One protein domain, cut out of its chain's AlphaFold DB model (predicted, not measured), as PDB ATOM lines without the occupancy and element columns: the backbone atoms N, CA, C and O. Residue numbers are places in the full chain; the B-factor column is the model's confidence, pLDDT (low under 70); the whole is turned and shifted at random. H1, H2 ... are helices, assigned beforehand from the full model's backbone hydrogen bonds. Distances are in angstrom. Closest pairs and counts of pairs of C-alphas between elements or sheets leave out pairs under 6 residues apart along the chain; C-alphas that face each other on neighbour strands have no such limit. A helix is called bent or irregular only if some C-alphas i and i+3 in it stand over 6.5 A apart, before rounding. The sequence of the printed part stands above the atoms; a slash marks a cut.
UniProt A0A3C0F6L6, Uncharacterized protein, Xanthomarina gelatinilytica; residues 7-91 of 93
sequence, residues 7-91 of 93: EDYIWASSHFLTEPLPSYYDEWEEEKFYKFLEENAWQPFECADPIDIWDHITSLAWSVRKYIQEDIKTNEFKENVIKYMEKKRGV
ATOM      1  N   GLU A   7     -32.547  31.768   8.931       96.31
ATOM      2  CA  GLU A   7     -31.421  32.681   8.748       96.31
ATOM      3  C   GLU A   7     -30.731  32.516   7.385       96.31
ATOM      4  O   GLU A   7     -30.219  33.498   6.850       96.31
ATOM      5  N   ASP A   8     -30.758  31.318   6.788       97.44
ATOM      6  CA  ASP A   8     -30.179  31.089   5.458       97.44
ATOM      7  C   ASP A   8     -30.980  31.812   4.374       97.44
ATOM      8  O   ASP A   8     -30.391  32.398   3.470       97.44
ATOM      9  N   TYR A   9     -32.314  31.795   4.472       98.38
ATOM     10  CA  TYR A   9     -33.196  32.490   3.533       98.38
ATOM     11  C   TYR A   9     -33.106  34.005   3.699       98.38
ATOM     12  O   TYR A   9     -33.029  34.724   2.706       98.38
ATOM     13  N   ILE A  10     -33.051  34.491   4.944       98.38
ATOM     14  CA  ILE A  10     -32.861  35.918   5.240       98.38
ATOM     15  C   ILE A  10     -31.543  36.400   4.636       98.38
ATOM     16  O   ILE A  10     -31.522  37.380   3.892       98.38
ATOM     17  N   TRP A  11     -30.449  35.681   4.889       98.06
ATOM     18  CA  TRP A  11     -29.155  36.016   4.310       98.06
ATOM     19  C   TRP A  11     -29.182  35.949   2.777       98.06
ATOM     20  O   TRP A  11     -28.786  36.911   2.120       98.06
ATOM     21  N   ALA A  12     -29.712  34.868   2.198       98.31
ATOM     22  CA  ALA A  12     -29.791  34.699   0.750       98.31
ATOM     23  C   ALA A  12     -30.613  35.810   0.079       98.31
ATOM     24  O   ALA A  12     -30.215  36.308  -0.971       98.31
ATOM     25  N   SER A  13     -31.709  36.250   0.703       98.44
ATOM     26  CA  SER A  13     -32.575  37.306   0.167       98.44
ATOM     27  C   SER A  13     -31.859  38.643  -0.038       98.44
ATOM     28  O   SER A  13     -32.163  39.343  -0.999       98.44
ATOM     29  N   SER A  14     -30.829  38.949   0.763       97.38
ATOM     30  CA  SER A  14     -30.029  40.179   0.618       97.38
ATOM     31  C   SER A  14     -29.246  40.279  -0.702       97.38
ATOM     32  O   SER A  14     -28.720  41.341  -1.026       97.38
ATOM     33  N   HIS A  15     -29.157  39.186  -1.466       96.75
ATOM     34  CA  HIS A  15     -28.509  39.153  -2.779       96.75
ATOM     35  C   HIS A  15     -29.470  39.403  -3.950       96.75
ATOM     36  O   HIS A  15     -29.008  39.624  -5.070       96.75
ATOM     37  N   PHE A  16     -30.781  39.353  -3.706       97.81
ATOM     38  CA  PHE A  16     -31.824  39.465  -4.732       97.81
ATOM     39  C   PHE A  16     -32.781  40.629  -4.474       97.81
ATOM     40  O   PHE A  16     -33.387  41.146  -5.410       97.81
ATOM     41  N   LEU A  17     -32.890  41.056  -3.216       98.12
ATOM     42  CA  LEU A  17     -33.753  42.134  -2.771       98.12
ATOM     43  C   LEU A  17     -32.923  43.327  -2.287       98.12
ATOM     44  O   LEU A  17     -31.802  43.181  -1.802       98.12
ATOM     45  N   THR A  18     -33.505  44.512  -2.394       97.81
ATOM     46  CA  THR A  18     -32.990  45.767  -1.839       97.81
ATOM     47  C   THR A  18     -33.067  45.787  -0.312       97.81
ATOM     48  O   THR A  18     -32.178  46.339   0.335       97.81
ATOM     49  N   GLU A  19     -34.067  45.114   0.261       97.56
ATOM     50  CA  GLU A  19     -34.181  44.830   1.688       97.56
ATOM     51  C   GLU A  19     -34.311  43.317   1.914       97.56
ATOM     52  O   GLU A  19     -35.123  42.662   1.256       97.56
ATOM     53  N   PRO A  20     -33.526  42.720   2.832       98.00
ATOM     54  CA  PRO A  20     -33.646  41.300   3.123       98.00
ATOM     55  C   PRO A  20     -34.996  40.980   3.768       98.00
ATOM     56  O   PRO A  20     -35.616  41.821   4.424       98.00
ATOM     57  N   LEU A  21     -35.413  39.720   3.658       98.50
ATOM     58  CA  LEU A  21     -36.577  39.209   4.369       98.50
ATOM     59  C   LEU A  21     -36.437  39.465   5.882       98.50
ATOM     60  O   LEU A  21     -35.392  39.163   6.468       98.50
ATOM     61  N   PRO A  22     -37.478  39.984   6.554       97.94
ATOM     62  CA  PRO A  22     -37.441  40.187   7.995       97.94
ATOM     63  C   PRO A  22     -37.540  38.857   8.742       97.94
ATOM     64  O   PRO A  22     -38.068  37.877   8.232       97.94
ATOM     65  N   SER A  23     -37.125  38.820  10.010       97.50
ATOM     66  CA  SER A  23     -37.102  37.590  10.822       97.50
ATOM     67  C   SER A  23     -38.458  36.909  11.047       97.50
ATOM     68  O   SER A  23     -38.491  35.810  11.590       97.50
ATOM     69  N   TYR A  24     -39.555  37.572  10.690       97.12
ATOM     70  CA  TYR A  24     -40.938  37.119  10.839       97.12
ATOM     71  C   TYR A  24     -41.635  36.910   9.478       97.12
ATOM     72  O   TYR A  24     -42.862  36.890   9.409       97.12
ATOM     73  N   TYR A  25     -40.883  36.810   8.370       97.25
ATOM     74  CA  TYR A  25     -41.467  36.598   7.035       97.25
ATOM     75  C   TYR A  25     -42.259  35.282   6.935       97.25
ATOM     76  O   TYR A  25     -43.193  35.182   6.147       97.25
ATOM     77  N   ASP A  26     -41.893  34.286   7.743       95.56
ATOM     78  CA  ASP A  26     -42.512  32.963   7.834       95.56
ATOM     79  C   ASP A  26     -43.924  32.988   8.441       95.56
ATOM     80  O   ASP A  26     -44.647  31.997   8.370       95.56
ATOM     81  N   GLU A  27     -44.326  34.124   9.009       97.56
ATOM     82  CA  GLU A  27     -45.665  34.361   9.553       97.56
ATOM     83  C   GLU A  27     -46.593  35.064   8.549       97.56
ATOM     84  O   GLU A  27     -47.760  35.320   8.852       97.56
ATOM     85  N   TRP A  28     -46.089  35.446   7.372       97.62
ATOM     86  CA  TRP A  28     -46.882  36.153   6.371       97.62
ATOM     87  C   TRP A  28     -47.763  35.206   5.567       97.62
ATOM     88  O   TRP A  28     -47.389  34.078   5.256       97.62
ATOM     89  N   GLU A  29     -48.925  35.713   5.164       97.94
ATOM     90  CA  GLU A  29     -49.691  35.083   4.098       97.94
ATOM     91  C   GLU A  29     -48.959  35.223   2.758       97.94
ATOM     92  O   GLU A  29     -48.206  36.174   2.529       97.94
ATOM     93  N   GLU A  30     -49.223  34.274   1.866       97.31
ATOM     94  CA  GLU A  30     -48.560  34.125   0.571       97.31
ATOM     95  C   GLU A  30     -48.606  35.409  -0.277       97.31
ATOM     96  O   GLU A  30     -47.587  35.835  -0.818       97.31
ATOM     97  N   GLU A  31     -49.755  36.093  -0.316       97.81
ATOM     98  CA  GLU A  31     -49.918  37.354  -1.052       97.81
ATOM     99  C   GLU A  31     -48.975  38.449  -0.534       97.81
ATOM    100  O   GLU A  31     -48.302  39.127  -1.311       97.81
ATOM    101  N   LYS A  32     -48.879  38.604   0.793       98.31
ATOM    102  CA  LYS A  32     -47.982  39.588   1.413       98.31
ATOM    103  C   LYS A  32     -46.521  39.249   1.134       98.31
ATOM    104  O   LYS A  32     -45.718  40.152   0.910       98.31
ATOM    105  N   PHE A  33     -46.187  37.963   1.168       98.44
ATOM    106  CA  PHE A  33     -44.842  37.484   0.905       98.44
ATOM    107  C   PHE A  33     -44.392  37.803  -0.523       98.44
ATOM    108  O   PHE A  33     -43.374  38.472  -0.693       98.44
ATOM    109  N   TYR A  34     -45.164  37.417  -1.539       98.12
ATOM    110  CA  TYR A  34     -44.783  37.690  -2.927       98.12
ATOM    111  C   TYR A  34     -44.806  39.175  -3.269       98.12
ATOM    112  O   TYR A  34     -43.912  39.643  -3.971       98.12
ATOM    113  N   LYS A  35     -45.747  39.939  -2.703       98.25
ATOM    114  CA  LYS A  35     -45.753  41.396  -2.851       98.25
ATOM    115  C   LYS A  35     -44.479  42.038  -2.298       98.25
ATOM    116  O   LYS A  35     -43.927  42.933  -2.925       98.25
ATOM    117  N   PHE A  36     -43.979  41.565  -1.154       98.38
ATOM    118  CA  PHE A  36     -42.707  42.047  -0.613       98.38
ATOM    119  C   PHE A  36     -41.538  41.757  -1.562       98.38
ATOM    120  O   PHE A  36     -40.691  42.628  -1.748       98.38
ATOM    121  N   LEU A  37     -41.493  40.564  -2.170       98.25
ATOM    122  CA  LEU A  37     -40.446  40.209  -3.133       98.25
ATOM    123  C   LEU A  37     -40.485  41.100  -4.378       98.25
ATOM    124  O   LEU A  37     -39.435  41.551  -4.821       98.25
ATOM    125  N   GLU A  38     -41.679  41.377  -4.902       97.56
ATOM    126  CA  GLU A  38     -41.884  42.266  -6.050       97.56
ATOM    127  C   GLU A  38     -41.459  43.709  -5.729       97.56
ATOM    128  O   GLU A  38     -40.646  44.292  -6.441       97.56
ATOM    129  N   GLU A  39     -41.946  44.273  -4.618       97.31
ATOM    130  CA  GLU A  39     -41.673  45.667  -4.231       97.31
ATOM    131  C   GLU A  39     -40.205  45.919  -3.861       97.31
ATOM    132  O   GLU A  39     -39.729  47.051  -3.967       97.31
ATOM    133  N   ASN A  40     -39.489  44.881  -3.423       98.00
ATOM    134  CA  ASN A  40     -38.100  44.992  -2.985       98.00
ATOM    135  C   ASN A  40     -37.112  44.360  -3.964       98.00
ATOM    136  O   ASN A  40     -35.930  44.306  -3.632       98.00
ATOM    137  N   ALA A  41     -37.530  43.898  -5.142       97.62
ATOM    138  CA  ALA A  41     -36.624  43.311  -6.123       97.62
ATOM    139  C   ALA A  41     -35.464  44.271  -6.460       97.62
ATOM    140  O   ALA A  41     -35.670  45.444  -6.769       97.62
ATOM    141  N   TRP A  42     -34.217  43.792  -6.390       93.38
ATOM    142  CA  TRP A  42     -33.071  44.588  -6.842       93.38
ATOM    143  C   TRP A  42     -33.143  44.781  -8.362       93.38
ATOM    144  O   TRP A  42     -33.647  43.913  -9.056       93.38
ATOM    145  N   GLN A  43     -32.592  45.879  -8.890       93.69
ATOM    146  CA  GLN A  43     -32.650  46.292 -10.301       93.69
ATOM    147  C   GLN A  43     -32.552  45.166 -11.349       93.69
ATOM    148  O   GLN A  43     -33.335  45.190 -12.296       93.69
ATOM    149  N   PRO A  44     -31.660  44.157 -11.230       92.25
ATOM    150  CA  PRO A  44     -31.625  43.047 -12.192       92.25
ATOM    151  C   PRO A  44     -32.909  42.195 -12.240       92.25
ATOM    152  O   PRO A  44     -33.135  41.489 -13.219       92.25
ATOM    153  N   PHE A  45     -33.725  42.260 -11.192       91.75
ATOM    154  CA  PHE A  45     -34.935  41.484 -10.939       91.75
ATOM    155  C   PHE A  45     -36.208  42.348 -10.871       91.75
ATOM    156  O   PHE A  45     -37.271  41.801 -10.616       91.75
ATOM    157  N   GLU A  46     -36.148  43.662 -11.135       89.88
ATOM    158  CA  GLU A  46     -37.309  44.583 -11.055       89.88
ATOM    159  C   GLU A  46     -38.511  44.163 -11.925       89.88
ATOM    160  O   GLU A  46     -39.643  44.534 -11.639       89.88
ATOM    161  N   CYS A  47     -38.272  43.393 -12.991       91.12
ATOM    162  CA  CYS A  47     -39.311  42.868 -13.883       91.12
ATOM    163  C   CYS A  47     -39.479  41.341 -13.777       91.12
ATOM    164  O   CYS A  47     -40.108  40.743 -14.654       91.12
ATOM    165  N   ALA A  48     -38.843  40.699 -12.795       93.94
ATOM    166  CA  ALA A  48     -38.940  39.258 -12.592       93.94
ATOM    167  C   ALA A  48     -40.229  38.902 -11.842       93.94
ATOM    168  O   ALA A  48     -40.735  39.692 -11.047       93.94
ATOM    169  N   ASP A  49     -40.746  37.696 -12.080       97.19
ATOM    170  CA  ASP A  49     -41.854  37.166 -11.292       97.19
ATOM    171  C   ASP A  49     -41.379  36.950  -9.838       97.19
ATOM    172  O   ASP A  49     -40.292  36.397  -9.626       97.19
ATOM    173  N   PRO A  50     -42.143  37.368  -8.813       97.38
ATOM    174  CA  PRO A  50     -41.752  37.170  -7.420       97.38
ATOM    175  C   PRO A  50     -41.552  35.689  -7.051       97.38
ATOM    176  O   PRO A  50     -40.764  35.394  -6.147       97.38
ATOM    177  N   ILE A  51     -42.194  34.752  -7.756       97.75
ATOM    178  CA  ILE A  51     -41.958  33.309  -7.600       97.75
ATOM    179  C   ILE A  51     -40.549  32.941  -8.082       97.75
ATOM    180  O   ILE A  51     -39.829  32.240  -7.372       97.75
ATOM    181  N   ASP A  52     -40.112  33.470  -9.228       97.81
ATOM    182  CA  ASP A  52     -38.760  33.231  -9.751       97.81
ATOM    183  C   ASP A  52     -37.692  33.816  -8.809       97.81
ATOM    184  O   ASP A  52     -36.658  33.193  -8.544       97.81
ATOM    185  N   ILE A  53     -37.953  35.002  -8.244       98.06
ATOM    186  CA  ILE A  53     -37.089  35.609  -7.220       98.06
ATOM    187  C   ILE A  53     -36.981  34.680  -6.006       98.06
ATOM    188  O   ILE A  53     -35.878  34.431  -5.504       98.06
ATOM    189  N   TRP A  54     -38.103  34.127  -5.541       98.31
ATOM    190  CA  TRP A  54     -38.104  33.198  -4.416       98.31
ATOM    191  C   TRP A  54     -37.348  31.897  -4.708       98.31
ATOM    192  O   TRP A  54     -36.605  31.412  -3.846       98.31
ATOM    193  N   ASP A  55     -37.472  31.359  -5.919       98.12
ATOM    194  CA  ASP A  55     -36.736  30.171  -6.353       98.12
ATOM    195  C   ASP A  55     -35.222  30.413  -6.341       98.12
ATOM    196  O   ASP A  55     -34.449  29.561  -5.880       98.12
ATOM    197  N   HIS A  56     -34.777  31.598  -6.762       97.81
ATOM    198  CA  HIS A  56     -33.373  31.991  -6.673       97.81
ATOM    199  C   HIS A  56     -32.876  32.102  -5.226       97.81
ATOM    200  O   HIS A  56     -31.822  31.540  -4.895       97.81
ATOM    201  N   ILE A  57     -33.645  32.759  -4.352       98.44
ATOM    202  CA  ILE A  57     -33.334  32.873  -2.918       98.44
ATOM    203  C   ILE A  57     -33.227  31.480  -2.291       98.44
ATOM    204  O   ILE A  57     -32.245  31.164  -1.611       98.44
ATOM    205  N   THR A  58     -34.205  30.621  -2.568       98.06
ATOM    206  CA  THR A  58     -34.262  29.246  -2.072       98.06
ATOM    207  C   THR A  58     -33.056  28.447  -2.554       98.06
ATOM    208  O   THR A  58     -32.347  27.846  -1.745       98.06
ATOM    209  N   SER A  59     -32.754  28.484  -3.850       97.81
ATOM    210  CA  SER A  59     -31.602  27.787  -4.433       97.81
ATOM    211  C   SER A  59     -30.275  28.191  -3.775       97.81
ATOM    212  O   SER A  59     -29.439  27.329  -3.460       97.81
ATOM    213  N   LEU A  60     -30.092  29.485  -3.486       97.75
ATOM    214  CA  LEU A  60     -28.901  29.979  -2.797       97.75
ATOM    215  C   LEU A  60     -28.845  29.507  -1.334       97.75
ATOM    216  O   LEU A  60     -27.801  29.006  -0.902       97.75
ATOM    217  N   ALA A  61     -29.956  29.593  -0.598       98.00
ATOM    218  CA  ALA A  61     -30.052  29.121   0.785       98.00
ATOM    219  C   ALA A  61     -29.717  27.620   0.902       98.00
ATOM    220  O   ALA A  61     -28.945  27.201   1.769       98.00
ATOM    221  N   TRP A  62     -30.218  26.801  -0.025       97.38
ATOM    222  CA  TRP A  62     -29.875  25.379  -0.114       97.38
ATOM    223  C   TRP A  62     -28.399  25.146  -0.429       97.38
ATOM    224  O   TRP A  62     -27.758  24.297   0.200       97.38
ATOM    225  N   SER A  63     -27.849  25.905  -1.375       95.88
ATOM    226  CA  SER A  63     -26.456  25.761  -1.797       95.88
ATOM    227  C   SER A  63     -25.477  26.085  -0.666       95.88
ATOM    228  O   SER A  63     -24.573  25.290  -0.391       95.88
ATOM    229  N   VAL A  64     -25.686  27.194   0.052       94.31
ATOM    230  CA  VAL A  64     -24.814  27.580   1.174       94.31
ATOM    231  C   VAL A  64     -24.953  26.615   2.352       94.31
ATOM    232  O   VAL A  64     -23.951  26.172   2.918       94.31
ATOM    233  N   ARG A  65     -26.181  26.186   2.673       95.44
ATOM    234  CA  ARG A  65     -26.440  25.213   3.741       95.44
ATOM    235  C   ARG A  65     -25.776  23.870   3.449       95.44
ATOM    236  O   ARG A  65     -25.255  23.236   4.372       95.44
ATOM    237  N   LYS A  66     -25.772  23.429   2.188       94.44
ATOM    238  CA  LYS A  66     -25.052  22.224   1.758       94.44
ATOM    239  C   LYS A  66     -23.540  22.390   1.922       94.44
ATOM    240  O   LYS A  66     -22.909  21.513   2.506       94.44
ATOM    241  N   TYR A  67     -22.983  23.513   1.473       93.00
ATOM    242  CA  TYR A  67     -21.552  23.794   1.603       93.00
ATOM    243  C   TYR A  67     -21.088  23.776   3.069       93.00
ATOM    244  O   TYR A  67     -20.148  23.061   3.413       93.00
ATOM    245  N   ILE A  68     -21.806  24.470   3.960       92.38
ATOM    246  CA  ILE A  68     -21.501  24.507   5.400       92.38
ATOM    247  C   ILE A  68     -21.519  23.096   6.010       92.38
ATOM    248  O   ILE A  68     -20.665  22.756   6.825       92.38
ATOM    249  N   GLN A  69     -22.466  22.243   5.610       91.38
ATOM    250  CA  GLN A  69     -22.518  20.858   6.096       91.38
ATOM    251  C   GLN A  69     -21.306  20.035   5.670       91.38
ATOM    252  O   GLN A  69     -20.816  19.215   6.446       91.38
ATOM    253  N   GLU A  70     -20.868  20.192   4.425       92.19
ATOM    254  CA  GLU A  70     -19.704  19.482   3.899       92.19
ATOM    255  C   GLU A  70     -18.418  19.945   4.600       92.19
ATOM    256  O   GLU A  70     -17.576  19.106   4.937       92.19
ATOM    257  N   ASP A  71     -18.309  21.239   4.914       92.69
ATOM    258  CA  ASP A  71     -17.187  21.789   5.682       92.69
ATOM    259  C   ASP A  71     -17.166  21.274   7.132       92.69
ATOM    260  O   ASP A  71     -16.152  20.730   7.577       92.69
ATOM    261  N   ILE A  72     -18.303  21.316   7.843       92.31
ATOM    262  CA  ILE A  72     -18.415  20.794   9.220       92.31
ATOM    263  C   ILE A  72     -18.018  19.316   9.275       92.31
ATOM    264  O   ILE A  72     -17.169  18.939  10.082       92.31
ATOM    265  N   LYS A  73     -18.559  18.479   8.378       92.50
ATOM    266  CA  LYS A  73     -18.212  17.047   8.315       92.50
ATOM    267  C   LYS A  73     -16.723  16.823   8.070       92.50
ATOM    268  O   LYS A  73     -16.123  15.915   8.646       92.50
ATOM    269  N   THR A  74     -16.126  17.639   7.205       93.81
ATOM    270  CA  THR A  74     -14.695  17.565   6.897       93.81
ATOM    271  C   THR A  74     -13.852  17.930   8.119       93.81
ATOM    272  O   THR A  74     -12.845  17.269   8.389       93.81
ATOM    273  N   ASN A  75     -14.261  18.945   8.880       94.06
ATOM    274  CA  ASN A  75     -13.563  19.379  10.089       94.06
ATOM    275  C   ASN A  75     -13.703  18.358  11.229       94.06
ATOM    276  O   ASN A  75     -12.684  17.945  11.785       94.06
ATOM    277  N   GLU A  76     -14.906  17.832  11.478       94.94
ATOM    278  CA  GLU A  76     -15.132  16.747  12.448       94.94
ATOM    279  C   GLU A  76     -14.289  15.504  12.123       94.94
ATOM    280  O   GLU A  76     -13.695  14.881  13.008       94.94
ATOM    281  N   PHE A  77     -14.188  15.132  10.842       94.31
ATOM    282  CA  PHE A  77     -13.343  14.016  10.424       94.31
ATOM    283  C   PHE A  77     -11.863  14.260  10.759       94.31
ATOM    284  O   PHE A  77     -11.210  13.379  11.325       94.31
ATOM    285  N   LYS A  78     -11.333  15.453  10.459       95.25
ATOM    286  CA  LYS A  78      -9.939  15.817  10.771       95.25
ATOM    287  C   LYS A  78      -9.663  15.757  12.275       95.25
ATOM    288  O   LYS A  78      -8.659  15.167  12.677       95.25
ATOM    289  N   GLU A  79     -10.552  16.304  13.098       95.62
ATOM    290  CA  GLU A  79     -10.420  16.275  14.562       95.62
ATOM    291  C   GLU A  79     -10.419  14.842  15.108       95.62
ATOM    292  O   GLU A  79      -9.571  14.477  15.928       95.62
ATOM    293  N   ASN A  80     -11.309  13.991  14.594       96.06
ATOM    294  CA  ASN A  80     -11.370  12.581  14.974       96.06
ATOM    295  C   ASN A  80     -10.084  11.822  14.610       96.06
ATOM    296  O   ASN A  80      -9.597  11.011  15.408       96.06
ATOM    297  N   VAL A  81      -9.498  12.104  13.440       95.94
ATOM    298  CA  VAL A  81      -8.208  11.527  13.029       95.94
ATOM    299  C   VAL A  81      -7.081  11.985  13.958       95.94
ATOM    300  O   VAL A  81      -6.298  11.146  14.409       95.94
ATOM    301  N   ILE A  82      -7.007  13.277  14.293       95.94
ATOM    302  CA  ILE A  82      -5.995  13.814  15.221       95.94
ATOM    303  C   ILE A  82      -6.102  13.118  16.582       95.94
ATOM    304  O   ILE A  82      -5.123  12.529  17.050       95.94
ATOM    305  N   LYS A  83      -7.309  13.068  17.156       95.12
ATOM    306  CA  LYS A  83      -7.576  12.426  18.452       95.12
ATOM    307  C   LYS A  83      -7.194  10.942  18.465       95.12
ATOM    308  O   LYS A  83      -6.625  10.445  19.441       95.12
ATOM    309  N   TYR A  84      -7.479  10.214  17.383       95.19
ATOM    310  CA  TYR A  84      -7.059   8.817  17.237       95.19
ATOM    311  C   TYR A  84      -5.528   8.675  17.238       95.19
ATOM    312  O   TYR A  84      -4.981   7.801  17.920       95.19
ATOM    313  N   MET A  85      -4.830   9.538  16.496       94.88
ATOM    314  CA  MET A  85      -3.370   9.504  16.382       94.88
ATOM    315  C   MET A  85      -2.682   9.841  17.711       94.88
ATOM    316  O   MET A  85      -1.711   9.173  18.075       94.88
ATOM    317  N   GLU A  86      -3.201  10.810  18.466       94.19
ATOM    318  CA  GLU A  86      -2.722  11.155  19.813       94.19
ATOM    319  C   GLU A  86      -2.889   9.989  20.790       94.19
ATOM    320  O   GLU A  86      -1.921   9.590  21.446       94.19
ATOM    321  N   LYS A  87      -4.073   9.360  20.811       93.69
ATOM    322  CA  LYS A  87      -4.324   8.166  21.633       93.69
ATOM    323  C   LYS A  87      -3.342   7.042  21.302       93.69
ATOM    324  O   LYS A  87      -2.791   6.424  22.205       93.69
ATOM    325  N   LYS A  88      -3.088   6.775  20.018       91.25
ATOM    326  CA  LYS A  88      -2.167   5.705  19.596       91.25
ATOM    327  C   LYS A  88      -0.706   6.004  19.952       91.25
ATOM    328  O   LYS A  88       0.044   5.072  20.236       91.25
ATOM    329  N   ARG A  89      -0.298   7.278  19.949       85.06
ATOM    330  CA  ARG A  89       1.046   7.710  20.377       85.06
ATOM    331  C   ARG A  89       1.238   7.588  21.890       85.06
ATOM    332  O   ARG A  89       2.294   7.128  22.303       85.06
ATOM    333  N   GLY A  90       0.223   7.916  22.692       74.06
ATOM    334  CA  GLY A  90       0.265   7.792  24.158       74.06
ATOM    335  C   GLY A  90       0.197   6.356  24.704       74.06
ATOM    336  O   GLY A  90       0.422   6.154  25.889       74.06
ATOM    337  N   VAL A  91      -0.102   5.358  23.862       60.25
ATOM    338  CA  VAL A  91      -0.233   3.934  24.246       60.25
ATOM    339  C   VAL A  91       1.034   3.116  23.936       60.25
ATOM    340  O   VAL A  91       1.109   1.942  24.286       60.25
TER     341      VAL A  91
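Overview. This is residues 7 to 91 of the 93 residues of an uncharacterized protein of Xanthomarina gelatinilytica (UniProt A0A3C0F6L6). This is a long, straight helix with a small compact head at its first end: the first turns of H3 are joined there by two short helices, H1 beside it and H2 set crosswise at its start, and by the loops between them, while the rest of H3 sticks out as a bare arm. The arm, residues 66 to 90 of H3 with Val 91 after it, makes the length of the domain. The printed part has 85 residues with three named helices, H1, H2 and H3 in that order, and no named strand; the class is all helix. The whole is extended, with a radius of gyration of the C-alphas of 20.0 A and spans of 66 by 26 by 16 A.

Arrangement. Start at residues 7 to 13, which are H1, and compare them with H3, residues 50 to 90. H1 touches H3, which meets it with residues 57 to 65 alone; the closest C-alphas are those of Asp 8 and Ala 61, 5.1 A apart. The two run opposite ways at a steep tilt of 43 degrees. Go on to H2, residues 30 to 39, which is apart from H1. H2 touches H3, which meets it with residues 50 to 54 alone; the closest C-alphas are those of Glu 38 and Pro 50, 5.3 A apart. Their lines are about perpendicular, at 85 degrees. In the backbones of H1, H2 and H3, every O i to N i+4 pair is within hydrogen-bond range.

Along the chain. Find C-alpha 7 at (-31.421, 32.681, 8.748); from there H1 runs through residues 7 to 13, 9.8 A from first to last C-alpha. Look next at C-alpha 30 at (-48.560, 34.125, 0.571), where H2 begins; it runs to residue 39, 14.3 A from first to last C-alpha. H3 begins at C-alpha 50, at (-41.752, 37.170, -7.420), and its 41 residues run 60.2 A to C-alpha 90 at (0.265, 7.792, 24.158). None of the three is bent.

Size, cuts and confidence. The two C-alphas farthest apart are those of Cys 47 and Val 91, 67.1 A. Residues 66 to 91 stand free, of which 66 to 90 belong to H3, and so do residues 26 to 32, of which 30 to 32 belong to H2. Without these stretches the body has 52 residues and spans 28 by 21 by 15 A. The printed part has no cut. The link from H1 to H2, residues 14 to 29, is long; the link from H2 to H3, 10 residues, is short. The mean pLDDT of the printed part is 95.3, and the model's confidence is low, under 70, at residue 91.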